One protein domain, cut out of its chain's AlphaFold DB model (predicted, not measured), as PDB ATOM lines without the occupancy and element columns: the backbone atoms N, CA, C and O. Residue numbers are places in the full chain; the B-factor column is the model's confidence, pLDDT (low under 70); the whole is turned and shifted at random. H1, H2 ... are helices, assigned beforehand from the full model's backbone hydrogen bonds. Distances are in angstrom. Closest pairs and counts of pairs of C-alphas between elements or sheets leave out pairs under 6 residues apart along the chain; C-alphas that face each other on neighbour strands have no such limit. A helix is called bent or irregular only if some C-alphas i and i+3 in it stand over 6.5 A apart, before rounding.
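AT A GLANCE: This is residues 5 to 205 of the 207 residues of an uncharacterized protein of Flavobacteriales bacterium (UniProt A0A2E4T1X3). The domain has two parts set crosswise: an up-and-down bundle of three helices, H8, H9 and H10, and the long helix H7 with shorter helices round it, H3 and H6 at its sides and H8 crossing near its last residues. The hairpin of H9 and H10 reaches out to one end of the longest axis, while H4, H5 and H11 gather at the other; H13 and H14 run from H10 back toward H5. The printed part has 201 residues with fourteen named helices, H1 to H14 in order along the chain, and no named strand; the class is all helix. It is compact, with a radius of gyration of the C-alphas of 16.8 A and spans of 49 by 41 by 31 A.

IN THESE COORDINATES: H1, residues 5 to 10, begins at C-alpha 5 (4.652, 8.389, 69.500). H2 is residues 18 to 23, H3 30 to 33 and H4 37 to 40. H5, residues 46 to 55, is 14.3 A long, and H6 is residues 64 to 68. H7, residues 75 to 95, measures 30.1 A from C-alpha 75 (14.496, -0.053, 90.563). H8, residues 101 to 111, is 15.6 A long; H9, 118 to 133, 22.5 A; H10, 137 to 157, 33.3 A. H10 is irregular: C-alphas 154 and 157 are 7.2 A apart. H11 is residues 166 to 170, H12 174 to 180 and H13 188 to 191. H14, residues 194 to 203, ends at C-alpha 203 (-1.305, 27.261, 77.198).

HOW THE PARTS SIT: H7 is the hub and touches five helices; the distances here are between closest C-alphas. It touches H3 at Asp 83 and Tyr 31, 5.2 A, and H6 at Gln 82 and Tyr 65, 5.5 A. It only just touches H2, at Tyr 80 and Val 21, 6.4 A, and H5, at Phe 93 and Tyr 53, 6.7 A, with 3 pairs of C-alphas within 8 A each. With residues 88 to 95 alone it touches H8, at His 92 and Met 107, 6.5 A, only just about perpendicular at 70.2 degrees. H8 and H10 touch at Phe 110 and Asn 152, 4.5 A. H9 and H10 form a hairpin at a shallow tilt of 26 degrees, opposite ways, with Leu 132 and Ser 141 6.0 A apart; H8 and H9, another, touch at Gly 105 and Ile 124, 6.4 A. H5 touches H4 at Gly 47 and Leu 38, 5.3 A, H11 at Gly 47 and Phe 170, 4.0 A, and only just H12, at Phe 46 and Thr 174, 4.2 A, with 3 pairs within 8 A. H13 only just touches H10, at Leu 189 and Leu 147, 6.4 A, with 3 pairs within 8 A. H14 is close to H5 but not clearly touching, at Tyr 203 and Tyr 53, 6.2 A; H1 is near H8. Every O i to N i+4 pair is within hydrogen-bond range in H1, H2, H5, H6, H7, H8, H9, H11, H12 and H14, and 14 of 17 in H10; H3, H4 and H13 are too short for such a pair.

THE WHOLE: The C-alphas of Lys 40 and Lys 135, the two farthest apart, are 49.9 A apart. The printed part has no cut and no long link. The mean pLDDT of the printed part is 82.6; it is under 70 at residues 5 to 16, 57 to 63, 131 to 139, 202 and 205.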
ATOM      1  N   HIS A   5       4.695   9.579  68.667       54.50
ATOM      2  CA  HIS A   5       4.652   8.389  69.500       54.50
ATOM      3  C   HIS A   5       4.666   7.073  68.713       54.50
ATOM      4  O   HIS A   5       5.332   6.126  69.112       54.50
ATOM      5  N   LYS A   6       3.973   6.983  67.566       54.75
ATOM      6  CA  LYS A   6       4.050   5.795  66.690       54.75
ATOM      7  C   LYS A   6       5.438   5.660  66.063       54.75
ATOM      8  O   LYS A   6       5.857   4.540  65.780       54.75
ATOM      9  N   LEU A   7       6.132   6.778  65.846       57.38
ATOM     10  CA  LEU A   7       7.513   6.780  65.377       57.38
ATOM     11  C   LEU A   7       8.449   6.324  66.506       57.38
ATOM     12  O   LEU A   7       9.173   5.357  66.325       57.38
ATOM     13  N   LEU A   8       8.348   6.929  67.692       56.28
ATOM     14  CA  LEU A   8       9.133   6.586  68.884       56.28
ATOM     15  C   LEU A   8       8.953   5.132  69.335       56.28
ATOM     16  O   LEU A   8       9.924   4.484  69.720       56.28
ATOM     17  N   LYS A   9       7.734   4.591  69.224       54.94
ATOM     18  CA  LYS A   9       7.438   3.181  69.511       54.94
ATOM     19  C   LYS A   9       8.058   2.243  68.473       54.94
ATOM     20  O   LYS A   9       8.571   1.202  68.850       54.94
ATOM     21  N   ARG A  10       8.073   2.633  67.189       53.50
ATOM     22  CA  ARG A  10       8.788   1.905  66.120       53.50
ATOM     23  C   ARG A  10      10.297   1.909  66.300       53.50
ATOM     24  O   ARG A  10      10.955   1.051  65.727       53.50
ATOM     25  N   PHE A  11      10.836   2.874  67.039       51.44
ATOM     26  CA  PHE A  11      12.265   2.916  67.266       51.44
ATOM     27  C   PHE A  11      12.750   1.874  68.269       51.44
ATOM     28  O   PHE A  11      13.954   1.693  68.241       51.44
ATOM     29  N   GLU A  12      11.888   1.208  69.076       49.59
ATOM     30  CA  GLU A  12      12.120   0.065  70.023       49.59
ATOM     31  C   GLU A  12      13.435   0.040  70.852       49.59
ATOM     32  O   GLU A  12      13.653  -0.830  71.688       49.59
ATOM     33  N   MET A  13      14.273   1.056  70.703       52.59
ATOM     34  CA  MET A  13      15.658   1.215  71.117       52.59
ATOM     35  C   MET A  13      15.813   2.653  71.606       52.59
ATOM     36  O   MET A  13      16.694   3.409  71.185       52.59
ATOM     37  N   PHE A  14      14.922   3.101  72.491       59.62
ATOM     38  CA  PHE A  14      15.329   4.216  73.329       59.62
ATOM     39  C   PHE A  14      16.378   3.656  74.289       59.62
ATOM     40  O   PHE A  14      16.051   3.146  75.358       59.62
ATOM     41  N   ASP A  15      17.637   3.663  73.846       63.34
ATOM     42  CA  ASP A  15      18.750   3.172  74.637       63.34
ATOM     43  C   ASP A  15      18.887   4.090  75.846       63.34
ATOM     44  O   ASP A  15      19.370   5.226  75.778       63.34
ATOM     45  N   PHE A  16      18.390   3.614  76.984       69.00
ATOM     46  CA  PHE A  16      18.720   4.164  78.288       69.00
ATOM     47  C   PHE A  16      20.109   3.645  78.637       69.00
ATOM     48  O   PHE A  16      20.269   2.717  79.427       69.00
ATOM     49  N   GLU A  17      21.108   4.216  77.962       70.25
ATOM     50  CA  GLU A  17      22.487   3.771  78.085       70.25
ATOM     51  C   GLU A  17      22.945   3.786  79.547       70.25
ATOM     52  O   GLU A  17      22.695   4.741  80.296       70.25
ATOM     53  N   SER A  18      23.676   2.740  79.939       73.44
ATOM     54  CA  SER A  18      24.154   2.545  81.311       73.44
ATOM     55  C   SER A  18      24.930   3.754  81.836       73.44
ATOM     56  O   SER A  18      24.811   4.090  83.012       73.44
ATOM     57  N   ARG A  19      25.649   4.482  80.968       81.88
ATOM     58  CA  ARG A  19      26.385   5.704  81.330       81.88
ATOM     59  C   ARG A  19      25.498   6.784  81.960       81.88
ATOM     60  O   ARG A  19      25.909   7.408  82.937       81.88
ATOM     61  N   PHE A  20      24.275   6.983  81.462       86.06
ATOM     62  CA  PHE A  20      23.374   8.007  81.996       86.06
ATOM     63  C   PHE A  20      22.743   7.558  83.309       86.06
ATOM     64  O   PHE A  20      22.743   8.311  84.282       86.06
ATOM     65  N   VAL A  21      22.319   6.292  83.377       87.44
ATOM     66  CA  VAL A  21      21.817   5.668  84.611       87.44
ATOM     67  C   VAL A  21      22.892   5.673  85.706       87.44
ATOM     68  O   VAL A  21      22.590   5.847  86.885       87.44
ATOM     69  N   ASN A  22      24.165   5.516  85.348       89.12
ATOM     70  CA  ASN A  22      25.276   5.539  86.297       89.12
ATOM     71  C   ASN A  22      25.591   6.951  86.804       89.12
ATOM     72  O   ASN A  22      25.862   7.114  87.994       89.12
ATOM     73  N   ARG A  23      25.495   7.968  85.940       90.12
ATOM     74  CA  ARG A  23      25.643   9.383  86.318       90.12
ATOM     75  C   ARG A  23      24.453   9.899  87.138       90.12
ATOM     76  O   ARG A  23      24.605  10.850  87.902       90.12
ATOM     77  N   TYR A  24      23.286   9.280  86.984       90.81
ATOM     78  CA  TYR A  24      22.060   9.632  87.685       90.81
ATOM     79  C   TYR A  24      22.145   9.330  89.191       90.81
ATOM     80  O   TYR A  24      22.278   8.178  89.615       90.81
ATOM     81  N   LYS A  25      22.066  10.395  89.996       89.75
ATOM     82  CA  LYS A  25      22.153  10.376  91.464       89.75
ATOM     83  C   LYS A  25      20.980  11.167  92.066       89.75
ATOM     84  O   LYS A  25      21.173  12.309  92.485       89.75
ATOM     85  N   PRO A  26      19.753  10.616  92.052       85.31
ATOM     86  CA  PRO A  26      18.577  11.344  92.512       85.31
ATOM     87  C   PRO A  26      18.594  11.544  94.026       85.31
ATOM     88  O   PRO A  26      18.861  10.608  94.776       85.31
ATOM     89  N   LYS A  27      18.233  12.748  94.478       89.81
ATOM     90  CA  LYS A  27      17.971  13.031  95.902       89.81
ATOM     91  C   LYS A  27      16.554  12.626  96.331       89.81
ATOM     92  O   LYS A  27      16.308  12.366  97.501       89.81
ATOM     93  N   TYR A  28      15.614  12.612  95.390       92.75
ATOM     94  CA  TYR A  28      14.187  12.326  95.581       92.75
ATOM     95  C   TYR A  28      13.575  11.881  94.253       92.75
ATOM     96  O   TYR A  28      14.295  11.711  93.270       92.75
ATOM     97  N   SER A  29      12.269  11.595  94.233       91.62
ATOM     98  CA  SER A  29      11.568  11.210  93.003       91.62
ATOM     99  C   SER A  29      10.995  12.434  92.359       91.62
ATOM    100  O   SER A  29      10.034  12.978  92.888       91.62
ATOM    101  N   LEU A  30      11.576  12.859  91.243       92.44
ATOM    102  CA  LEU A  30      11.009  13.968  90.492       92.44
ATOM    103  C   LEU A  30       9.594  13.622  90.018       92.44
ATOM    104  O   LEU A  30       8.694  14.434  90.180       92.44
ATOM    105  N   TYR A  31       9.384  12.392  89.551       90.06
ATOM    106  CA  TYR A  31       8.073  11.877  89.165       90.06
ATOM    107  C   TYR A  31       7.012  12.052  90.258       90.06
ATOM    108  O   TYR A  31       5.947  12.595  89.991       90.06
ATOM    109  N   ASN A  32       7.316  11.706  91.514       90.12
ATOM    110  CA  ASN A  32       6.344  11.863  92.605       90.12
ATOM    111  C   ASN A  32       6.144  13.323  93.057       90.12
ATOM    112  O   ASN A  32       5.184  13.601  93.776       90.12
ATOM    113  N   LEU A  33       7.038  14.249  92.683       90.25
ATOM    114  CA  LEU A  33       6.838  15.683  92.934       90.25
ATOM    115  C   LEU A  33       5.836  16.309  91.962       90.25
ATOM    116  O   LEU A  33       5.338  17.401  92.228       90.25
ATOM    117  N   ILE A  34       5.545  15.639  90.848       89.12
ATOM    118  CA  ILE A  34       4.532  16.076  89.896       89.12
ATOM    119  C   ILE A  34       3.165  15.635  90.408       89.12
ATOM    120  O   ILE A  34       2.675  14.551  90.106       89.12
ATOM    121  N   ASN A  35       2.574  16.471  91.254       85.88
ATOM    122  CA  ASN A  35       1.281  16.216  91.876       85.88
ATOM    123  C   ASN A  35       0.510  17.532  92.100       85.88
ATOM    124  O   ASN A  35       0.976  18.621  91.748       85.88
ATOM    125  N   ASP A  36      -0.675  17.436  92.704       84.88
ATOM    126  CA  ASP A  36      -1.556  18.581  92.952       84.88
ATOM    127  C   ASP A  36      -1.000  19.620  93.939       84.88
ATOM    128  O   ASP A  36      -1.538  20.724  94.028       84.88
ATOM    129  N   ASP A  37       0.096  19.349  94.647       89.25
ATOM    130  CA  ASP A  37       0.756  20.369  95.462       89.25
ATOM    131  C   ASP A  37       1.392  21.460  94.595       89.25
ATOM    132  O   ASP A  37       1.393  22.626  94.992       89.25
ATOM    133  N   LEU A  38       1.824  21.142  93.367       90.56
ATOM    134  CA  LEU A  38       2.299  22.161  92.421       90.56
ATOM    135  C   LEU A  38       1.186  23.152  92.048       90.56
ATOM    136  O   LEU A  38       1.447  24.341  91.855       90.56
ATOM    137  N   LYS A  39      -0.076  22.701  92.025       91.50
ATOM    138  CA  LYS A  39      -1.242  23.575  91.827       91.50
ATOM    139  C   LYS A  39      -1.410  24.572  92.970       91.50
ATOM    140  O   LYS A  39      -1.976  25.638  92.746       91.50
ATOM    141  N   LYS A  40      -0.973  24.252  94.186       94.25
ATOM    142  CA  LYS A  40      -1.147  25.122  95.362       94.25
ATOM    143  C   LYS A  40      -0.097  26.231  95.433       94.25
ATOM    144  O   LYS A  40      -0.273  27.175  96.196       94.25
ATOM    145  N   LEU A  41       0.971  26.138  94.639       95.81
ATOM    146  CA  LEU A  41       2.021  27.148  94.611       95.81
ATOM    147  C   LEU A  41       1.505  28.503  94.079       95.81
ATOM    148  O   LEU A  41       0.588  28.534  93.247       95.81
ATOM    149  N   PRO A  42       2.095  29.632  94.525       95.44
ATOM    150  CA  PRO A  42       1.732  30.960  94.037       95.44
ATOM    151  C   PRO A  42       1.909  31.111  92.522       95.44
ATOM    152  O   PRO A  42       2.790  30.499  91.914       95.44
ATOM    153  N   ASN A  43       1.095  31.970  91.907       93.75
ATOM    154  CA  ASN A  43       1.239  32.315  90.489       93.75
ATOM    155  C   ASN A  43       2.623  32.920  90.204       93.75
ATOM    156  O   ASN A  43       3.140  33.685  91.014       93.75
ATOM    157  N   GLY A  44       3.206  32.582  89.049       91.56
ATOM    158  CA  GLY A  44       4.543  33.037  88.651       91.56
ATOM    159  C   GLY A  44       5.692  32.213  89.238       91.56
ATOM    160  O   GLY A  44       6.849  32.445  88.884       91.56
ATOM    161  N   THR A  45       5.397  31.240  90.109       97.25
ATOM    162  CA  THR A  45       6.369  30.204  90.472       97.25
ATOM    163  C   THR A  45       6.481  29.162  89.367       97.25
ATOM    164  O   THR A  45       5.494  28.808  88.715       97.25
ATOM    165  N   PHE A  46       7.682  28.614  89.200       96.88
ATOM    166  CA  PHE A  46       7.972  27.642  88.154       96.88
ATOM    167  C   PHE A  46       7.095  26.393  88.276       96.88
ATOM    168  O   PHE A  46       6.585  25.898  87.277       96.88
ATOM    169  N   GLY A  47       6.874  25.890  89.494       95.69
ATOM    170  CA  GLY A  47       6.034  24.716  89.722       95.69
ATOM    171  C   GLY A  47       4.570  24.954  89.349       95.69
ATOM    172  O   GLY A  47       3.957  24.093  88.719       95.69
ATOM    173  N   LYS A  48       4.019  26.135  89.664       94.19
ATOM    174  CA  LYS A  48       2.647  26.510  89.288       94.19
ATOM    175  C   LYS A  48       2.494  26.652  87.775       94.19
ATOM    176  O   LYS A  48       1.508  26.173  87.213       94.19
ATOM    177  N   ASP A  49       3.460  27.293  87.123       92.69
ATOM    178  CA  ASP A  49       3.447  27.508  85.675       92.69
ATOM    179  C   ASP A  49       3.637  26.192  84.910       92.69
ATOM    180  O   ASP A  49       2.934  25.952  83.925       92.69
ATOM    181  N   PHE A  50       4.501  25.304  85.414       92.50
ATOM    182  CA  PHE A  50       4.672  23.955  84.881       92.50
ATOM    183  C   PHE A  50       3.426  23.088  85.107       92.50
ATOM    184  O   PHE A  50       2.995  22.387  84.198       92.50
ATOM    185  N   TYR A  51       2.770  23.177  86.272       90.31
ATOM    186  CA  TYR A  51       1.491  22.494  86.504       90.31
ATOM    187  C   TYR A  51       0.421  22.937  85.506       90.31
ATOM    188  O   TYR A  51      -0.286  22.099  84.952       90.31
ATOM    189  N   ARG A  52       0.315  24.240  85.226       88.62
ATOM    190  CA  ARG A  52      -0.583  24.739  84.171       88.62
ATOM    191  C   ARG A  52      -0.212  24.156  82.810       88.62
ATOM    192  O   ARG A  52      -1.096  23.703  82.092       88.62
ATOM    193  N   TYR A  53       1.081  24.108  82.491       86.69
ATOM    194  CA  TYR A  53       1.577  23.552  81.234       86.69
ATOM    195  C   TYR A  53       1.203  22.071  81.078       86.69
ATOM    196  O   TYR A  53       0.779  21.634  80.015       86.69
ATOM    197  N   MET A  54       1.267  21.302  82.157       84.25
ATOM    198  CA  MET A  54       0.893  19.889  82.148       84.25
ATOM    199  C   MET A  54      -0.615  19.636  81.984       84.25
ATOM    200  O   MET A  54      -1.000  18.533  81.616       84.25
ATOM    201  N   ASN A  55      -1.471  20.629  82.251       80.50
ATOM    202  CA  ASN A  55      -2.920  20.422  82.368       80.50
ATOM    203  C   ASN A  55      -3.775  21.259  81.398       80.50
ATOM    204  O   ASN A  55      -4.994  21.118  81.416       80.50
ATOM    205  N   TYR A  56      -3.194  22.133  80.566       75.38
ATOM    206  CA  TYR A  56      -3.996  23.085  79.779       75.38
ATOM    207  C   TYR A  56      -4.780  22.460  78.608       75.38
ATOM    208  O   TYR A  56      -5.725  23.082  78.137       75.38
ATOM    209  N   ASP A  57      -4.426  21.261  78.129       63.62
ATOM    210  CA  ASP A  57      -5.114  20.628  76.981       63.62
ATOM    211  C   ASP A  57      -5.224  19.093  77.097       63.62
ATOM    212  O   ASP A  57      -5.428  18.405  76.103       63.62
ATOM    213  N   ASN A  58      -5.030  18.507  78.292       57.44
ATOM    214  CA  ASN A  58      -4.977  17.043  78.520       57.44
ATOM    215  C   ASN A  58      -4.026  16.261  77.568       57.44
ATOM    216  O   ASN A  58      -4.056  15.031  77.527       57.44
ATOM    217  N   SER A  59      -3.205  16.967  76.786       53.94
ATOM    218  CA  SER A  59      -2.470  16.475  75.615       53.94
ATOM    219  C   SER A  59      -0.985  16.842  75.650       53.94
ATOM    220  O   SER A  59      -0.209  16.373  74.815       53.94
ATOM    221  N   SER A  60      -0.585  17.692  76.600       55.88
ATOM    222  CA  SER A  60       0.751  18.285  76.683       55.88
ATOM    223  C   SER A  60       1.791  17.386  77.350       55.88
ATOM    224  O   SER A  60       2.977  17.702  77.280       55.88
ATOM    225  N   ILE A  61       1.367  16.264  77.943       61.62
ATOM    226  CA  ILE A  61       2.261  15.241  78.488       61.62
ATOM    227  C   ILE A  61       2.296  14.042  77.554       61.62
ATOM    228  O   ILE A  61       1.267  13.432  77.243       61.62
ATOM    229  N   VAL A  62       3.511  13.648  77.194       62.88
ATOM    230  CA  VAL A  62       3.755  12.298  76.715       62.88
ATOM    231  C   VAL A  62       4.103  11.435  77.915       62.88
ATOM    232  O   VAL A  62       5.162  11.594  78.513       62.88
ATOM    233  N   ASP A  63       3.252  10.464  78.251       68.94
ATOM    234  CA  ASP A  63       3.577   9.474  79.282       68.94
ATOM    235  C   ASP A  63       4.615   8.462  78.759       68.94
ATOM    236  O   ASP A  63       4.334   7.293  78.465       68.94
ATOM    237  N   LEU A  64       5.850   8.945  78.585       73.12
ATOM    238  CA  LEU A  64       6.981   8.171  78.084       73.12
ATOM    239  C   LEU A  64       7.328   7.024  79.028       73.12
ATOM    240  O   LEU A  64       7.789   5.975  78.572       73.12
ATOM    241  N   TYR A  65       7.080   7.179  80.330       75.88
ATOM    242  CA  TYR A  65       7.338   6.113  81.284       75.88
ATOM    243  C   TYR A  65       6.499   4.883  80.949       75.88
ATOM    244  O   TYR A  65       7.056   3.793  80.806       75.88
ATOM    245  N   ASN A  66       5.189   5.043  80.750       77.00
ATOM    246  CA  ASN A  66       4.332   3.919  80.385       77.00
ATOM    247  C   ASN A  66       4.664   3.339  79.001       77.00
ATOM    248  O   ASN A  66       4.495   2.135  78.796       77.00
ATOM    249  N   LEU A  67       5.208   4.140  78.079       71.88
ATOM    250  CA  LEU A  67       5.688   3.649  76.781       71.88
ATOM    251  C   LEU A  67       6.949   2.778  76.887       71.88
ATOM    252  O   LEU A  67       7.086   1.824  76.122       71.88
ATOM    253  N   TYR A  68       7.855   3.086  77.819       72.44
ATOM    254  CA  TYR A  68       9.164   2.427  77.948       72.44
ATOM    255  C   TYR A  68       9.314   1.542  79.191       72.44
ATOM    256  O   TYR A  68      10.413   1.040  79.477       72.44
ATOM    257  N   LYS A  69       8.228   1.340  79.942       78.88
ATOM    258  CA  LYS A  69       8.189   0.484  81.127       78.88
ATOM    259  C   LYS A  69       8.532  -0.953  80.745       78.88
ATOM    260  O   LYS A  69       7.819  -1.593  79.976       78.88
ATOM    261  N   ASN A  70       9.593  -1.492  81.344       80.94
ATOM    262  CA  ASN A  70       9.968  -2.891  81.185       80.94
ATOM    263  C   ASN A  70       9.928  -3.598  82.547       80.94
ATOM    264  O   ASN A  70      10.478  -3.115  83.535       80.94
ATOM    265  N   LYS A  71       9.277  -4.768  82.607       81.94
ATOM    266  CA  LYS A  71       9.162  -5.568  83.840       81.94
ATOM    267  C   LYS A  71      10.523  -6.017  84.389       81.94
ATOM    268  O   LYS A  71      10.620  -6.271  85.584       81.94
ATOM    269  N   LYS A  72      11.547  -6.107  83.534       86.81
ATOM    270  CA  LYS A  72      12.914  -6.523  83.891       86.81
ATOM    271  C   LYS A  72      13.807  -5.375  84.376       86.81
ATOM    272  O   LYS A  72      14.944  -5.629  84.761       86.81
ATOM    273  N   ASP A  73      13.334  -4.129  84.340       87.62
ATOM    274  CA  ASP A  73      14.121  -2.990  84.813       87.62
ATOM    275  C   ASP A  73      14.422  -3.128  86.314       87.62
ATOM    276  O   ASP A  73      13.536  -3.441  87.114       87.62
ATOM    277  N   THR A  74      15.657  -2.831  86.719       89.94
ATOM    278  CA  THR A  74      15.986  -2.638  88.138       89.94
ATOM    279  C   THR A  74      15.287  -1.386  88.671       89.94
ATOM    280  O   THR A  74      14.945  -0.489  87.896       89.94
ATOM    281  N   GLU A  75      15.118  -1.259  89.990       89.75
ATOM    282  CA  GLU A  75      14.496  -0.053  90.563       89.75
ATOM    283  C   GLU A  75      15.225   1.238  90.178       89.75
ATOM    284  O   GLU A  75      14.593   2.247  89.868       89.75
ATOM    285  N   LYS A  76      16.559   1.199  90.077       89.12
ATOM    286  CA  LYS A  76      17.345   2.347  89.611       89.12
ATOM    287  C   LYS A  76      16.982   2.750  88.177       89.12
ATOM    288  O   LYS A  76      16.845   3.938  87.896       89.12
ATOM    289  N   ILE A  77      16.816   1.776  87.277       88.69
ATOM    290  CA  ILE A  77      16.437   2.030  85.878       88.69
ATOM    291  C   ILE A  77      14.999   2.541  85.799       88.69
ATOM    292  O   ILE A  77      14.758   3.538  85.118       88.69
ATOM    293  N   LYS A  78      14.056   1.914  86.516       89.12
ATOM    294  CA  LYS A  78      12.662   2.380  86.572       89.12
ATOM    295  C   LYS A  78      12.603   3.834  87.013       89.12
ATOM    296  O   LYS A  78      11.987   4.656  86.342       89.12
ATOM    297  N   ARG A  79      13.318   4.157  88.089       89.56
ATOM    298  CA  ARG A  79      13.383   5.506  88.632       89.56
ATOM    299  C   ARG A  79      14.022   6.505  87.672       89.56
ATOM    300  O   ARG A  79      13.549   7.630  87.566       89.56
ATOM    301  N   TYR A  80      15.077   6.112  86.963       90.88
ATOM    302  CA  TYR A  80      15.667   6.955  85.926       90.88
ATOM    303  C   TYR A  80      14.665   7.250  84.807       90.88
ATOM    304  O   TYR A  80      14.504   8.406  84.441       90.88
ATOM    305  N   LYS A  81      13.950   6.235  84.304       88.25
ATOM    306  CA  LYS A  81      12.941   6.402  83.245       88.25
ATOM    307  C   LYS A  81      11.786   7.312  83.673       88.25
ATOM    308  O   LYS A  81      11.353   8.143  82.881       88.25
ATOM    309  N   GLN A  82      11.309   7.172  84.909       89.38
ATOM    310  CA  GLN A  82      10.265   8.032  85.475       89.38
ATOM    311  C   GLN A  82      10.708   9.497  85.523       89.38
ATOM    312  O   GLN A  82      10.055  10.361  84.946       89.38
ATOM    313  N   ASP A  83      11.854   9.768  86.150       92.00
ATOM    314  CA  ASP A  83      12.331  11.141  86.328       92.00
ATOM    315  C   ASP A  83      12.790  11.751  84.984       92.00
ATOM    316  O   ASP A  83      12.592  12.941  84.750       92.00
ATOM    317  N   TRP A  84      13.300  10.934  84.053       89.94
ATOM    318  CA  TRP A  84      13.599  11.345  82.676       89.94
ATOM    319  C   TRP A  84      12.345  11.759  81.901       89.94
ATOM    320  O   TRP A  84      12.391  12.744  81.171       89.94
ATOM    321  N   SER A  85      11.224  11.058  82.096       87.25
ATOM    322  CA  SER A  85       9.949  11.418  81.456       87.25
ATOM    323  C   SER A  85       9.467  12.794  81.923       87.25
ATOM    324  O   SER A  85       9.030  13.601  81.117       87.25
ATOM    325  N   VAL A  86       9.646  13.123  83.207       90.31
ATOM    326  CA  VAL A  86       9.344  14.478  83.696       90.31
ATOM    327  C   VAL A  86      10.319  15.510  83.133       90.31
ATOM    328  O   VAL A  86       9.916  16.606  82.755       90.31
ATOM    329  N   VAL A  87      11.614  15.185  83.072       92.25
ATOM    330  CA  VAL A  87      12.622  16.089  82.497       92.25
ATOM    331  C   VAL A  87      12.359  16.379  81.021       92.25
ATOM    332  O   VAL A  87      12.570  17.511  80.595       92.25
ATOM    333  N   HIS A  88      11.877  15.402  80.260       89.50
ATOM    334  CA  HIS A  88      11.423  15.586  78.887       89.50
ATOM    335  C   HIS A  88      10.328  16.656  78.792       89.50
ATOM    336  O   HIS A  88      10.466  17.634  78.058       89.50
ATOM    337  N   ASP A  89       9.277  16.537  79.602       88.62
ATOM    338  CA  ASP A  89       8.177  17.506  79.585       88.62
ATOM    339  C   ASP A  89       8.615  18.882  80.105       88.62
ATOM    340  O   ASP A  89       8.189  19.915  79.588       88.62
ATOM    341  N   LEU A  90       9.539  18.919  81.070       92.56
ATOM    342  CA  LEU A  90      10.190  20.157  81.500       92.56
ATOM    343  C   LEU A  90      10.974  20.812  80.361       92.56
ATOM    344  O   LEU A  90      10.962  22.035  80.243       92.56
ATOM    345  N   GLN A  91      11.654  20.032  79.515       92.19
ATOM    346  CA  GLN A  91      12.355  20.560  78.344       92.19
ATOM    347  C   GLN A  91      11.373  21.178  77.350       92.19
ATOM    348  O   GLN A  91      11.628  22.286  76.878       92.19
ATOM    349  N   HIS A  92      10.237  20.531  77.086       90.19
ATOM    350  CA  HIS A  92       9.171  21.132  76.285       90.19
ATOM    351  C   HIS A  92       8.667  22.441  76.898       90.19
ATOM    352  O   HIS A  92       8.641  23.460  76.212       90.19
ATOM    353  N   PHE A  93       8.377  22.454  78.200       90.69
ATOM    354  CA  PHE A  93       7.903  23.649  78.899       90.69
ATOM    355  C   PHE A  93       8.871  24.836  78.782       90.69
ATOM    356  O   PHE A  93       8.460  25.937  78.419       90.69
ATOM    357  N   VAL A  94      10.166  24.634  79.054       92.38
ATOM    358  CA  VAL A  94      11.137  25.746  79.057       92.38
ATOM    359  C   VAL A  94      11.527  26.214  77.655       92.38
ATOM    360  O   VAL A  94      11.916  27.367  77.486       92.38
ATOM    361  N   THR A  95      11.453  25.335  76.654       90.31
ATOM    362  CA  THR A  95      11.776  25.680  75.258       90.31
ATOM    363  C   THR A  95      10.561  26.203  74.496       90.31
ATOM    364  O   THR A  95      10.709  26.971  73.546       90.31
ATOM    365  N   GLY A  96       9.358  25.799  74.905       87.31
ATOM    366  CA  GLY A  96       8.118  26.011  74.170       87.31
ATOM    367  C   GLY A  96       7.996  25.152  72.909       87.31
ATOM    368  O   GLY A  96       7.162  25.449  72.050       87.31
ATOM    369  N   TYR A  97       8.828  24.117  72.742       87.00
ATOM    370  CA  TYR A  97       8.599  23.116  71.704       87.00
ATOM    371  C   TYR A  97       7.323  22.344  72.022       87.00
ATOM    372  O   TYR A  97       7.152  21.859  73.135       87.00
ATOM    373  N   ASP A  98       6.435  22.215  71.043       83.50
ATOM    374  CA  ASP A  98       5.208  21.444  71.214       83.50
ATOM    375  C   ASP A  98       5.460  19.933  71.062       83.50
ATOM    376  O   ASP A  98       6.564  19.489  70.739       83.50
ATOM    377  N   THR A  99       4.413  19.133  71.254       80.06
ATOM    378  CA  THR A  99       4.434  17.669  71.082       80.06
ATOM    379  C   THR A  99       4.167  17.239  69.630       80.06
ATOM    380  O   THR A  99       3.853  16.079  69.333       80.06
ATOM    381  N   SER A 100       4.263  18.172  68.670       78.44
ATOM    382  CA  SER A 100       4.220  17.816  67.253       78.44
ATOM    383  C   SER A 100       5.462  17.006  66.888       78.44
ATOM    384  O   SER A 100       6.508  17.116  67.516       78.44
ATOM    385  N   LEU A 101       5.407  16.235  65.800       75.56
ATOM    386  CA  LEU A 101       6.575  15.470  65.341       75.56
ATOM    387  C   LEU A 101       7.824  16.345  65.113       75.56
ATOM    388  O   LEU A 101       8.945  15.865  65.257       75.56
ATOM    389  N   VAL A 102       7.630  17.612  64.737       79.81
ATOM    390  CA  VAL A 102       8.729  18.569  64.577       79.81
ATOM    391  C   VAL A 102       9.225  19.020  65.949       79.81
ATOM    392  O   VAL A 102      10.425  18.941  66.184       79.81
ATOM    393  N   GLY A 103       8.326  19.430  66.850       82.81
ATOM    394  CA  GLY A 103       8.666  19.877  68.205       82.81
ATOM    395  C   GLY A 103       9.391  18.809  69.031       82.81
ATOM    396  O   GLY A 103      10.448  19.090  69.585       82.81
ATOM    397  N   GLU A 104       8.929  17.561  68.986       82.19
ATOM    398  CA  GLU A 104       9.593  16.382  69.570       82.19
ATOM    399  C   GLU A 104      11.027  16.215  69.047       82.19
ATOM    400  O   GLU A 104      11.985  16.061  69.803       82.19
ATOM    401  N   GLY A 105      11.211  16.318  67.726       82.00
ATOM    402  CA  GLY A 105      12.538  16.244  67.118       82.00
ATOM    403  C   GLY A 105      13.465  17.387  67.549       82.00
ATOM    404  O   GLY A 105      14.667  17.165  67.710       82.00
ATOM    405  N   LEU A 106      12.928  18.593  67.767       88.06
ATOM    406  CA  LEU A 106      13.692  19.734  68.281       88.06
ATOM    407  C   LEU A 106      14.022  19.591  69.765       88.06
ATOM    408  O   LEU A 106      15.150  19.886  70.152       88.06
ATOM    409  N   MET A 107      13.104  19.071  70.577       88.00
ATOM    410  CA  MET A 107      13.380  18.742  71.975       88.00
ATOM    411  C   MET A 107      14.504  17.702  72.070       88.00
ATOM    412  O   MET A 107      15.464  17.888  72.825       88.00
ATOM    413  N   PHE A 108      14.483  16.662  71.233       86.06
ATOM    414  CA  PHE A 108      15.586  15.706  71.196       86.06
ATOM    415  C   PHE A 108      16.902  16.349  70.744       86.06
ATOM    416  O   PHE A 108      17.949  16.089  71.334       86.06
ATOM    417  N   ALA A 109      16.872  17.231  69.741       89.25
ATOM    418  CA  ALA A 109      18.058  17.974  69.320       89.25
ATOM    419  C   ALA A 109      18.617  18.881  70.432       89.25
ATOM    420  O   ALA A 109      19.835  19.006  70.572       89.25
ATOM    421  N   PHE A 110      17.744  19.477  71.244       92.19
ATOM    422  CA  PHE A 110      18.117  20.263  72.416       92.19
ATOM    423  C   PHE A 110      18.804  19.390  73.477       92.19
ATOM    424  O   PHE A 110      19.857  19.767  73.998       92.19
ATOM    425  N   SER A 111      18.282  18.193  73.762       89.06
ATOM    426  CA  SER A 111      18.839  17.307  74.795       89.06
ATOM    427  C   SER A 111      20.152  16.612  74.405       89.06
ATOM    428  O   SER A 111      20.916  16.240  75.301       89.06
ATOM    429  N   LEU A 112      20.482  16.514  73.108       87.44
ATOM    430  CA  LEU A 112      21.670  15.808  72.589       87.44
ATOM    431  C   LEU A 112      22.999  16.198  73.246       87.44
ATOM    432  O   LEU A 112      23.885  15.352  73.367       87.44
ATOM    433  N   ARG A 113      23.172  17.459  73.660       86.25
ATOM    434  CA  ARG A 113      24.423  17.899  74.301       86.25
ATOM    435  C   ARG A 113      24.646  17.235  75.661       86.25
ATOM    436  O   ARG A 113      25.789  16.981  76.032       86.25
ATOM    437  N   HIS A 114      23.573  16.953  76.394       88.25
ATOM    438  CA  HIS A 114      23.648  16.337  77.720       88.25
ATOM    439  C   HIS A 114      23.437  14.830  77.670       88.25
ATOM    440  O   HIS A 114      24.087  14.084  78.403       88.25
ATOM    441  N   GLU A 115      22.542  14.393  76.789       84.38
ATOM    442  CA  GLU A 115      22.148  13.004  76.604       84.38
ATOM    443  C   GLU A 115      22.259  12.615  75.136       84.38
ATOM    444  O   GLU A 115      21.274  12.349  74.450       84.38
ATOM    445  N   PHE A 116      23.492  12.568  74.644       82.38
ATOM    446  CA  PHE A 116      23.746  12.046  73.313       82.38
ATOM    447  C   PHE A 116      23.262  10.597  73.229       82.38
ATOM    448  O   PHE A 116      23.721   9.748  73.997       82.38
ATOM    449  N   ARG A 117      22.355  10.301  72.299       79.50
ATOM    450  CA  ARG A 117      21.896   8.936  72.018       79.50
ATOM    451  C   ARG A 117      21.945   8.707  70.509       79.50
ATOM    452  O   ARG A 117      21.334   9.489  69.773       79.50
ATOM    453  N   PRO A 118      22.626   7.656  70.024       74.62
ATOM    454  CA  PRO A 118      22.693   7.362  68.591       74.62
ATOM    455  C   PRO A 118      21.309   7.234  67.939       74.62
ATOM    456  O   PRO A 118      21.106   7.674  66.807       74.62
ATOM    457  N   THR A 119      20.327   6.707  68.673       73.62
ATOM    458  CA  THR A 119      18.954   6.526  68.187       73.62
ATOM    459  C   THR A 119      18.224   7.843  67.937       73.62
ATOM    460  O   THR A 119      17.541   7.977  66.923       73.62
ATOM    461  N   ILE A 120      18.441   8.857  68.779       74.88
ATOM    462  CA  ILE A 120      17.924  10.216  68.556       74.88
ATOM    463  C   ILE A 120      18.462  10.790  67.238       74.88
ATOM    464  O   ILE A 120      17.719  11.376  66.453       74.88
ATOM    465  N   ILE A 121      19.751  10.600  66.961       75.50
ATOM    466  CA  ILE A 121      20.366  11.097  65.725       75.50
ATOM    467  C   ILE A 121      19.792  10.376  64.512       75.50
ATOM    468  O   ILE A 121      19.461  11.024  63.519       75.50
ATOM    469  N   ALA A 122      19.611   9.057  64.601       74.56
ATOM    470  CA  ALA A 122      18.976   8.279  63.545       74.56
ATOM    471  C   ALA A 122      17.555   8.788  63.238       74.56
ATOM    472  O   ALA A 122      17.203   8.933  62.067       74.56
ATOM    473  N   ILE A 123      16.771   9.147  64.264       73.06
ATOM    474  CA  ILE A 123      15.443   9.767  64.110       73.06
ATOM    475  C   ILE A 123      15.536  11.102  63.356       73.06
ATOM    476  O   ILE A 123      14.802  11.320  62.386       73.06
ATOM    477  N   ILE A 124      16.447  11.986  63.773       74.19
ATOM    478  CA  ILE A 124      16.627  13.315  63.165       74.19
ATOM    479  C   ILE A 124      17.034  13.189  61.690       74.19
ATOM    480  O   ILE A 124      16.465  13.871  60.831       74.19
ATOM    481  N   ILE A 125      17.984  12.298  61.383       74.62
ATOM    482  CA  ILE A 125      18.452  12.036  60.015       74.62
ATOM    483  C   ILE A 125      17.323  11.451  59.170       74.62
ATOM    484  O   ILE A 125      17.060  11.950  58.077       74.62
ATOM    485  N   TYR A 126      16.613  10.440  59.678       75.62
ATOM    486  CA  TYR A 126      15.489   9.827  58.974       75.62
ATOM    487  C   TYR A 126      14.424  10.861  58.597       75.62
ATOM    488  O   TYR A 126      13.931  10.867  57.467       75.62
ATOM    489  N   TYR A 127      14.096  11.777  59.513       72.69
ATOM    490  CA  TYR A 127      13.142  12.844  59.230       72.69
ATOM    491  C   TYR A 127      13.666  13.823  58.172       72.69
ATOM    492  O   TYR A 127      12.938  14.154  57.233       72.69
ATOM    493  N   ALA A 128      14.931  14.245  58.268       71.00
ATOM    494  CA  ALA A 128      15.553  15.123  57.276       71.00
ATOM    495  C   ALA A 128      15.531  14.500  55.867       71.00
ATOM    496  O   ALA A 128      15.120  15.147  54.902       71.00
ATOM    497  N   VAL A 129      15.890  13.218  55.770       73.12
ATOM    498  CA  VAL A 129      15.861  12.412  54.543       73.12
ATOM    499  C   VAL A 129      14.439  12.321  53.988       73.12
ATOM    500  O   VAL A 129      14.201  12.661  52.832       73.12
ATOM    501  N   GLN A 130      13.455  11.959  54.812       71.69
ATOM    502  CA  GLN A 130      12.055  11.893  54.385       71.69
ATOM    503  C   GLN A 130      11.551  13.222  53.809       71.69
ATOM    504  O   GLN A 130      10.813  13.229  52.826       71.69
ATOM    505  N   GLN A 131      11.942  14.356  54.390       69.69
ATOM    506  CA  GLN A 131      11.516  15.673  53.909       69.69
ATOM    507  C   GLN A 131      12.207  16.056  52.592       69.69
ATOM    508  O   GLN A 131      11.559  16.663  51.738       69.69
ATOM    509  N   LEU A 132      13.467  15.645  52.391       67.50
ATOM    510  CA  LEU A 132      14.166  15.777  51.107       67.50
ATOM    511  C   LEU A 132      13.452  14.986  49.998       67.50
ATOM    512  O   LEU A 132      13.177  15.542  48.937       67.50
ATOM    513  N   PHE A 133      13.090  13.725  50.260       68.06
ATOM    514  CA  PHE A 133      12.514  12.830  49.248       68.06
ATOM    515  C   PHE A 133      11.000  13.020  49.015       68.06
ATOM    516  O   PHE A 133      10.512  12.771  47.913       68.06
ATOM    517  N   LYS A 134      10.226  13.528  49.987       63.50
ATOM    518  CA  LYS A 134       8.760  13.733  49.867       63.50
ATOM    519  C   LYS A 134       8.338  14.997  49.097       63.50
ATOM    520  O   LYS A 134       7.315  15.598  49.419       63.50
ATOM    521  N   LYS A 135       9.102  15.424  48.085       53.88
ATOM    522  CA  LYS A 135       8.797  16.592  47.219       53.88
ATOM    523  C   LYS A 135       8.630  17.938  47.952       53.88
ATOM    524  O   LYS A 135       8.107  18.892  47.388       53.88
ATOM    525  N   LYS A 136       9.079  18.054  49.208       57.59
ATOM    526  CA  LYS A 136       9.032  19.310  49.982       57.59
ATOM    527  C   LYS A 136      10.189  20.267  49.658       57.59
ATOM    528  O   LYS A 136      10.126  21.430  50.053       57.59
ATOM    529  N   GLY A 137      11.182  19.791  48.902       62.03
ATOM    530  CA  GLY A 137      12.277  20.583  48.349       62.03
ATOM    531  C   GLY A 137      13.386  20.908  49.354       62.03
ATOM    532  O   GLY A 137      13.194  20.881  50.570       62.03
ATOM    533  N   PHE A 138      14.559  21.262  48.822       67.62
ATOM    534  CA  PHE A 138      15.777  21.598  49.573       67.62
ATOM    535  C   PHE A 138      15.564  22.687  50.642       67.62
ATOM    536  O   PHE A 138      16.145  22.625  51.722       67.62
ATOM    537  N   ILE A 139      14.675  23.653  50.377       69.69
ATOM    538  CA  ILE A 139      14.383  24.787  51.270       69.69
ATOM    539  C   ILE A 139      13.809  24.314  52.612       69.69
ATOM    540  O   ILE A 139      14.275  24.744  53.667       69.69
ATOM    541  N   LYS A 140      12.837  23.390  52.599       71.44
ATOM    542  CA  LYS A 140      12.233  22.865  53.836       71.44
ATOM    543  C   LYS A 140      13.223  22.024  54.637       71.44
ATOM    544  O   LYS A 140      13.193  22.055  55.865       71.44
ATOM    545  N   SER A 141      14.134  21.333  53.960       72.56
ATOM    546  CA  SER A 141      15.209  20.586  54.613       72.56
ATOM    547  C   SER A 141      16.267  21.506  55.220       72.56
ATOM    548  O   SER A 141      16.691  21.272  56.347       72.56
ATOM    549  N   LYS A 142      16.636  22.602  54.540       80.31
ATOM    550  CA  LYS A 142      17.527  23.635  55.091       80.31
ATOM    551  C   LYS A 142      16.916  24.305  56.324       80.31
ATOM    552  O   LYS A 142      17.606  24.475  57.325       80.31
ATOM    553  N   TYR A 143      15.624  24.627  56.277       83.50
ATOM    554  CA  TYR A 143      14.898  25.168  57.426       83.50
ATOM    555  C   TYR A 143      14.896  24.196  58.616       83.50
ATOM    556  O   TYR A 143      15.231  24.592  59.728       83.50
ATOM    557  N   TRP A 144      14.617  22.910  58.378       82.50
ATOM    558  CA  TRP A 144      14.700  21.871  59.410       82.50
ATOM    559  C   TRP A 144      16.096  21.773  60.042       82.50
ATOM    560  O   TRP A 144      16.221  21.750  61.263       82.50
ATOM    561  N   ILE A 145      17.154  21.773  59.227       84.69
ATOM    562  CA  ILE A 145      18.539  21.736  59.720       84.69
ATOM    563  C   ILE A 145      18.848  22.963  60.590       84.69
ATOM    564  O   ILE A 145      19.516  22.830  61.615       84.69
ATOM    565  N   ASN A 146      18.360  24.145  60.210       89.50
ATOM    566  CA  ASN A 146      18.547  25.362  60.997       89.50
ATOM    567  C   ASN A 146      17.818  25.297  62.344       89.50
ATOM    568  O   ASN A 146      18.418  25.659  63.350       89.50
ATOM    569  N   LEU A 147      16.591  24.765  62.384       90.38
ATOM    570  CA  LEU A 147      15.870  24.536  63.641       90.38
ATOM    571  C   LEU A 147      16.630  23.568  64.563       90.38
ATOM    572  O   LEU A 147      16.803  23.843  65.744       90.38
ATOM    573  N   VAL A 148      17.139  22.454  64.026       89.19
ATOM    574  CA  VAL A 148      17.934  21.478  64.799       89.19
ATOM    575  C   VAL A 148      19.222  22.112  65.338       89.19
ATOM    576  O   VAL A 148      19.607  21.878  66.485       89.19
ATOM    577  N   ARG A 149      19.897  22.934  64.524       91.06
ATOM    578  CA  ARG A 149      21.098  23.674  64.937       91.06
ATOM    579  C   ARG A 149      20.797  24.685  66.034       91.06
ATOM    580  O   ARG A 149      21.575  24.775  66.979       91.06
ATOM    581  N   GLU A 150      19.697  25.419  65.912       94.06
ATOM    582  CA  GLU A 150      19.234  26.352  66.936       94.06
ATOM    583  C   GLU A 150      18.932  25.613  68.242       94.06
ATOM    584  O   GLU A 150      19.506  25.963  69.268       94.06
ATOM    585  N   ALA A 151      18.143  24.535  68.202       92.75
ATOM    586  CA  ALA A 151      17.818  23.732  69.379       92.75
ATOM    587  C   ALA A 151      19.081  23.249  70.118       92.75
ATOM    588  O   ALA A 151      19.214  23.424  71.329       92.75
ATOM    589  N   ASN A 152      20.067  22.723  69.384       91.06
ATOM    590  CA  ASN A 152      21.346  22.315  69.966       91.06
ATOM    591  C   ASN A 152      22.179  23.516  70.466       91.06
ATOM    592  O   ASN A 152      22.923  23.410  71.437       91.06
ATOM    593  N   ARG A 153      22.093  24.688  69.832       93.69
ATOM    594  CA  ARG A 153      22.778  25.901  70.309       93.69
ATOM    595  C   ARG A 153      22.200  26.368  71.647       93.69
ATOM    596  O   ARG A 153      22.975  26.681  72.547       93.69
ATOM    597  N   LEU A 154      20.877  26.350  71.796       93.12
ATOM    598  CA  LEU A 154      20.179  26.798  73.005       93.12
ATOM    599  C   LEU A 154      20.523  25.955  74.241       93.12
ATOM    600  O   LEU A 154      20.573  26.482  75.347       93.12
ATOM    601  N   SER A 155      20.843  24.670  74.073       93.19
ATOM    602  CA  SER A 155      21.258  23.814  75.194       93.19
ATOM    603  C   SER A 155      22.724  23.979  75.613       93.19
ATOM    604  O   SER A 155      23.191  23.299  76.525       93.19
ATOM    605  N   LYS A 156      23.497  24.864  74.964       92.31
ATOM    606  CA  LYS A 156      24.941  25.038  75.228       92.31
ATOM    607  C   LYS A 156      25.259  25.420  76.659       92.31
ATOM    608  O   LYS A 156      26.236  24.922  77.211       92.31
ATOM    609  N   HIS A 157      24.458  26.307  77.225       92.75
ATOM    610  CA  HIS A 157      24.688  26.853  78.555       92.75
ATOM    611  C   HIS A 157      23.799  26.208  79.613       92.75
ATOM    612  O   HIS A 157      23.906  26.552  80.790       92.75
ATOM    613  N   THR A 158      22.944  25.265  79.214       95.69
ATOM    614  CA  THR A 158      21.998  24.659  80.134       95.69
ATOM    615  C   THR A 158      22.683  23.644  81.034       95.69
ATOM    616  O   THR A 158      23.647  22.978  80.653       95.69
ATOM    617  N   LYS A 159      22.171  23.497  82.253       94.88
ATOM    618  CA  LYS A 159      22.528  22.366  83.113       94.88
ATOM    619  C   LYS A 159      21.981  21.075  82.508       94.88
ATOM    620  O   LYS A 159      21.014  21.094  81.752       94.88
ATOM    621  N   TRP A 160      22.532  19.929  82.901       94.31
ATOM    622  CA  TRP A 160      21.849  18.664  82.643       94.31
ATOM    623  C   TRP A 160      20.627  18.566  83.560       94.31
ATOM    624  O   TRP A 160      20.779  18.495  84.781       94.31
ATOM    625  N   PHE A 161      19.421  18.569  82.994       94.50
ATOM    626  CA  PHE A 161      18.170  18.702  83.758       94.50
ATOM    627  C   PHE A 161      17.956  17.560  84.761       94.50
ATOM    628  O   PHE A 161      17.404  17.795  85.832       94.50
ATOM    629  N   MET A 162      18.489  16.364  84.488       93.62
ATOM    630  CA  MET A 162      18.472  15.232  85.430       93.62
ATOM    631  C   MET A 162      19.305  15.464  86.702       93.62
ATOM    632  O   MET A 162      19.176  14.713  87.664       93.62
ATOM    633  N   SER A 163      20.183  16.472  86.713       93.75
ATOM    634  CA  SER A 163      20.990  16.857  87.882       93.75
ATOM    635  C   SER A 163      20.460  18.082  88.631       93.75
ATOM    636  O   SER A 163      21.035  18.465  89.650       93.75
ATOM    637  N   VAL A 164      19.394  18.717  88.136       95.31
ATOM    638  CA  VAL A 164      18.822  19.921  88.750       95.31
ATOM    639  C   VAL A 164      17.975  19.541  89.962       95.31
ATOM    640  O   VAL A 164      17.220  18.572  89.937       95.31
ATOM    641  N   ASP A 165      18.081  20.337  91.026       95.81
ATOM    642  CA  ASP A 165      17.246  20.197  92.217       95.81
ATOM    643  C   ASP A 165      15.864  20.852  92.006       95.81
ATOM    644  O   ASP A 165      15.577  21.940  92.497       95.81
ATOM    645  N   TRP A 166      15.003  20.199  91.228       95.62
ATOM    646  CA  TRP A 166      13.654  20.665  90.893       95.62
ATOM    647  C   TRP A 166      12.741  20.952  92.086       95.62
ATOM    648  O   TRP A 166      11.960  21.893  92.014       95.62
ATOM    649  N   LYS A 167      12.858  20.220  93.198       94.88
ATOM    650  CA  LYS A 167      12.120  20.508  94.439       94.88
ATOM    651  C   LYS A 167      12.372  21.939  94.916       94.88
ATOM    652  O   LYS A 167      11.436  22.628  95.299       94.88
ATOM    653  N   GLU A 168      13.628  22.381  94.865       95.94
ATOM    654  CA  GLU A 168      14.021  23.760  95.173       95.94
ATOM    655  C   GLU A 168      13.563  24.735  94.076       95.94
ATOM    656  O   GLU A 168      13.170  25.859  94.371       95.94
ATOM    657  N   LYS A 169      13.598  24.328  92.800       97.19
ATOM    658  CA  LYS A 169      13.224  25.215  91.685       97.19
ATOM    659  C   LYS A 169      11.724  25.454  91.569       97.19
ATOM    660  O   LYS A 169      11.332  26.555  91.206       97.19
ATOM    661  N   PHE A 170      10.880  24.481  91.907       96.94
ATOM    662  CA  PHE A 170       9.430  24.615  91.762       96.94
ATOM    663  C   PHE A 170       8.844  25.776  92.567       96.94
ATOM    664  O   PHE A 170       7.874  26.381  92.125       96.94
ATOM    665  N   THR A 171       9.447  26.133  93.699       96.94
ATOM    666  CA  THR A 171       8.972  27.234  94.548       96.94
ATOM    667  C   THR A 171       9.511  28.607  94.139       96.94
ATOM    668  O   THR A 171       9.048  29.619  94.662       96.94
ATOM    669  N   LYS A 172      10.470  28.670  93.207       98.00
ATOM    670  CA  LYS A 172      11.094  29.916  92.743       98.00
ATOM    671  C   LYS A 172      10.338  30.535  91.562       98.00
ATOM    672  O   LYS A 172       9.658  29.811  90.835       98.00
ATOM    673  N   PRO A 173      10.484  31.852  91.317       97.75
ATOM    674  CA  PRO A 173       9.948  32.496  90.122       97.75
ATOM    675  C   PRO A 173      10.461  31.857  88.827       97.75
ATOM    676  O   PRO A 173      11.651  31.551  88.714       97.75
ATOM    677  N   THR A 174       9.591  31.712  87.826       95.19
ATOM    678  CA  THR A 174       9.925  31.050  86.552       95.19
ATOM    679  C   THR A 174      11.148  31.669  85.876       95.19
ATOM    680  O   THR A 174      12.086  30.959  85.518       95.19
ATOM    681  N   GLU A 175      11.197  32.999  85.769       93.88
ATOM    682  CA  GLU A 175      12.319  33.710  85.146       93.88
ATOM    683  C   GLU A 175      13.652  33.452  85.866       93.88
ATOM    684  O   GLU A 175      14.690  33.265  85.226       93.88
ATOM    685  N   GLN A 176      13.624  33.389  87.200       97.00
ATOM    686  CA  GLN A 176      14.806  33.076  88.000       97.00
ATOM    687  C   GLN A 176      15.289  31.652  87.717       97.00
ATOM    688  O   GLN A 176      16.483  31.445  87.499       97.00
ATOM    689  N   VAL A 177      14.380  30.673  87.682       97.69
ATOM    690  CA  VAL A 177      14.737  29.277  87.403       97.69
ATOM    691  C   VAL A 177      15.358  29.136  86.018       97.69
ATOM    692  O   VAL A 177      16.401  28.496  85.911       97.69
ATOM    693  N   LEU A 178      14.781  29.763  84.985       95.56
ATOM    694  CA  LEU A 178      15.320  29.725  83.619       95.56
ATOM    695  C   LEU A 178      16.776  30.214  83.573       95.56
ATOM    696  O   LEU A 178      17.639  29.515  83.035       95.56
ATOM    697  N   LYS A 179      17.081  31.339  84.236       95.88
ATOM    698  CA  LYS A 179      18.458  31.846  84.372       95.88
ATOM    699  C   LYS A 179      19.352  30.856  85.127       95.88
ATOM    700  O   LYS A 179      20.441  30.530  84.664       95.88
ATOM    701  N   GLU A 180      18.893  30.321  86.259       96.94
ATOM    702  CA  GLU A 180      19.669  29.389  87.092       96.94
ATOM    703  C   GLU A 180      19.986  28.048  86.404       96.94
ATOM    704  O   GLU A 180      20.989  27.405  86.745       96.94
ATOM    705  N   ILE A 181      19.138  27.595  85.475       96.38
ATOM    706  CA  ILE A 181      19.353  26.367  84.692       96.38
ATOM    707  C   ILE A 181      20.027  26.630  83.341       96.38
ATOM    708  O   ILE A 181      20.295  25.666  82.626       96.38
ATOM    709  N   GLY A 182      20.335  27.890  83.018       95.19
ATOM    710  CA  GLY A 182      21.078  28.288  81.823       95.19
ATOM    711  C   GLY A 182      20.247  28.415  80.545       95.19
ATOM    712  O   GLY A 182      20.801  28.319  79.451       95.19
ATOM    713  N   VAL A 183      18.929  28.598  80.666       93.44
ATOM    714  CA  VAL A 183      18.025  28.914  79.551       93.44
ATOM    715  C   VAL A 183      17.921  30.435  79.444       93.44
ATOM    716  O   VAL A 183      17.124  31.069  80.132       93.44
ATOM    717  N   TYR A 184      18.773  31.023  78.605       89.69
ATOM    718  CA  TYR A 184      18.868  32.481  78.436       89.69
ATOM    719  C   TYR A 184      18.164  33.004  77.186       89.69
ATOM    720  O   TYR A 184      17.817  34.179  77.111       89.69
ATOM    721  N   GLU A 185      17.963  32.134  76.204       88.44
ATOM    722  CA  GLU A 185      17.488  32.492  74.876       88.44
ATOM    723  C   GLU A 185      16.239  31.681  74.529       88.44
ATOM    724  O   GLU A 185      16.070  30.549  74.990       88.44
ATOM    725  N   LYS A 186      15.368  32.260  73.701       86.81
ATOM    726  CA  LYS A 186      14.190  31.583  73.147       86.81
ATOM    727  C   LYS A 186      14.502  31.069  71.736       86.81
ATOM    728  O   LYS A 186      15.368  31.637  71.075       86.81
ATOM    729  N   PRO A 187      13.807  30.027  71.248       88.19
ATOM    730  CA  PRO A 187      14.009  29.528  69.891       88.19
ATOM    731  C   PRO A 187      13.355  30.452  68.856       88.19
ATOM    732  O   PRO A 187      12.180  30.301  68.525       88.19
ATOM    733  N   GLU A 188      14.110  31.424  68.351       89.12
ATOM    734  CA  GLU A 188      13.668  32.478  67.428       89.12
ATOM    735  C   GLU A 188      13.025  31.928  66.148       89.12
ATOM    736  O   GLU A 188      12.005  32.442  65.684       89.12
ATOM    737  N   LEU A 189      13.575  30.846  65.593       86.38
ATOM    738  CA  LEU A 189      13.000  30.219  64.399       86.38
ATOM    739  C   LEU A 189      11.713  29.448  64.720       86.38
ATOM    740  O   LEU A 189      10.847  29.285  63.859       86.38
ATOM    741  N   TRP A 190      11.569  28.960  65.951       86.19
ATOM    742  CA  TRP A 190      10.387  28.215  66.374       86.19
ATOM    743  C   TRP A 190       9.226  29.120  66.776       86.19
ATOM    744  O   TRP A 190       8.085  28.793  66.447       86.19
ATOM    745  N   ILE A 191       9.487  30.253  67.435       83.69
ATOM    746  CA  ILE A 191       8.427  31.133  67.956       83.69
ATOM    747  C   ILE A 191       7.524  31.714  66.859       83.69
ATOM    748  O   ILE A 191       6.350  31.981  67.094       83.69
ATOM    749  N   ILE A 192       8.048  31.867  65.643       81.06
ATOM    750  CA  ILE A 192       7.278  32.321  64.476       81.06
ATOM    751  C   ILE A 192       6.502  31.185  63.798       81.06
ATOM    752  O   ILE A 192       5.749  31.411  62.848       81.06
ATOM    753  N   SER A 193       6.685  29.940  64.243       77.62
ATOM    754  CA  SER A 193       5.959  28.805  63.694       77.62
ATOM    755  C   SER A 193       4.498  28.840  64.142       77.62
ATOM    756  O   SER A 193       4.173  29.088  65.303       77.62
ATOM    757  N   LYS A 194       3.591  28.503  63.221       73.62
ATOM    758  CA  LYS A 194       2.160  28.365  63.532       73.62
ATOM    759  C   LYS A 194       1.906  27.355  64.662       73.62
ATOM    760  O   LYS A 194       0.956  27.514  65.420       73.62
ATOM    761  N   SER A 195       2.762  26.337  64.766       73.12
ATOM    762  CA  SER A 195       2.732  25.338  65.838       73.12
ATOM    763  C   SER A 195       2.953  25.986  67.202       73.12
ATOM    764  O   SER A 195       2.103  25.853  68.077       73.12
ATOM    765  N   TYR A 196       4.033  26.763  67.343       73.88
ATOM    766  CA  TYR A 196       4.332  27.497  68.570       73.88
ATOM    767  C   TYR A 196       3.217  28.468  68.942       73.88
ATOM    768  O   TYR A 196       2.760  28.440  70.076       73.88
ATOM    769  N   ILE A 197       2.760  29.295  67.996       75.31
ATOM    770  CA  ILE A 197       1.730  30.312  68.258       75.31
ATOM    771  C   ILE A 197       0.466  29.650  68.810       75.31
ATOM    772  O   ILE A 197       0.009  30.009  69.891       75.31
ATOM    773  N   ASN A 198      -0.040  28.622  68.124       73.75
ATOM    774  CA  ASN A 198      -1.233  27.902  68.560       73.75
ATOM    775  C   ASN A 198      -1.031  27.223  69.922       73.75
ATOM    776  O   ASN A 198      -1.913  27.265  70.775       73.75
ATOM    777  N   HIS A 199       0.117  26.577  70.127       73.50
ATOM    778  CA  HIS A 199       0.436  25.883  71.372       73.50
ATOM    779  C   HIS A 199       0.534  26.856  72.555       73.50
ATOM    780  O   HIS A 199      -0.062  26.636  73.606       73.50
ATOM    781  N   HIS A 200       1.239  27.967  72.364       71.62
ATOM    782  CA  HIS A 200       1.491  28.964  73.391       71.62
ATOM    783  C   HIS A 200       0.238  29.782  73.736       71.62
ATOM    784  O   HIS A 200       0.000  30.046  74.913       71.62
ATOM    785  N   GLN A 201      -0.588  30.138  72.745       71.75
ATOM    786  CA  GLN A 201      -1.878  30.798  72.984       71.75
ATOM    787  C   GLN A 201      -2.827  29.894  73.784       71.75
ATOM    788  O   GLN A 201      -3.411  30.350  74.764       71.75
ATOM    789  N   ARG A 202      -2.909  28.595  73.452       69.56
ATOM    790  CA  ARG A 202      -3.701  27.622  74.230       69.56
ATOM    791  C   ARG A 202      -3.208  27.486  75.665       69.56
ATOM    792  O   ARG A 202      -4.002  27.538  76.594       69.56
ATOM    793  N   TYR A 203      -1.895  27.356  75.858       70.12
ATOM    794  CA  TYR A 203      -1.305  27.261  77.198       70.12
ATOM    795  C   TYR A 203      -1.613  28.487  78.067       70.12
ATOM    796  O   TYR A 203      -1.858  28.360  79.267       70.12
ATOM    797  N   LYS A 204      -1.634  29.678  77.466       72.06
ATOM    798  CA  LYS A 204      -2.000  30.916  78.159       72.06
ATOM    799  C   LYS A 204      -3.507  31.113  78.344       72.06
ATOM    800  O   LYS A 204      -3.891  32.051  79.037       72.06
ATOM    801  N   GLY A 205      -4.343  30.246  77.771       62.41
ATOM    802  CA  GLY A 205      -5.801  30.389  77.781       62.41
ATOM    803  C   GLY A 205      -6.305  31.546  76.914       62.41
ATOM    804  O   GLY A 205      -7.346  32.120  77.212       62.41
TER     805      GLY A 205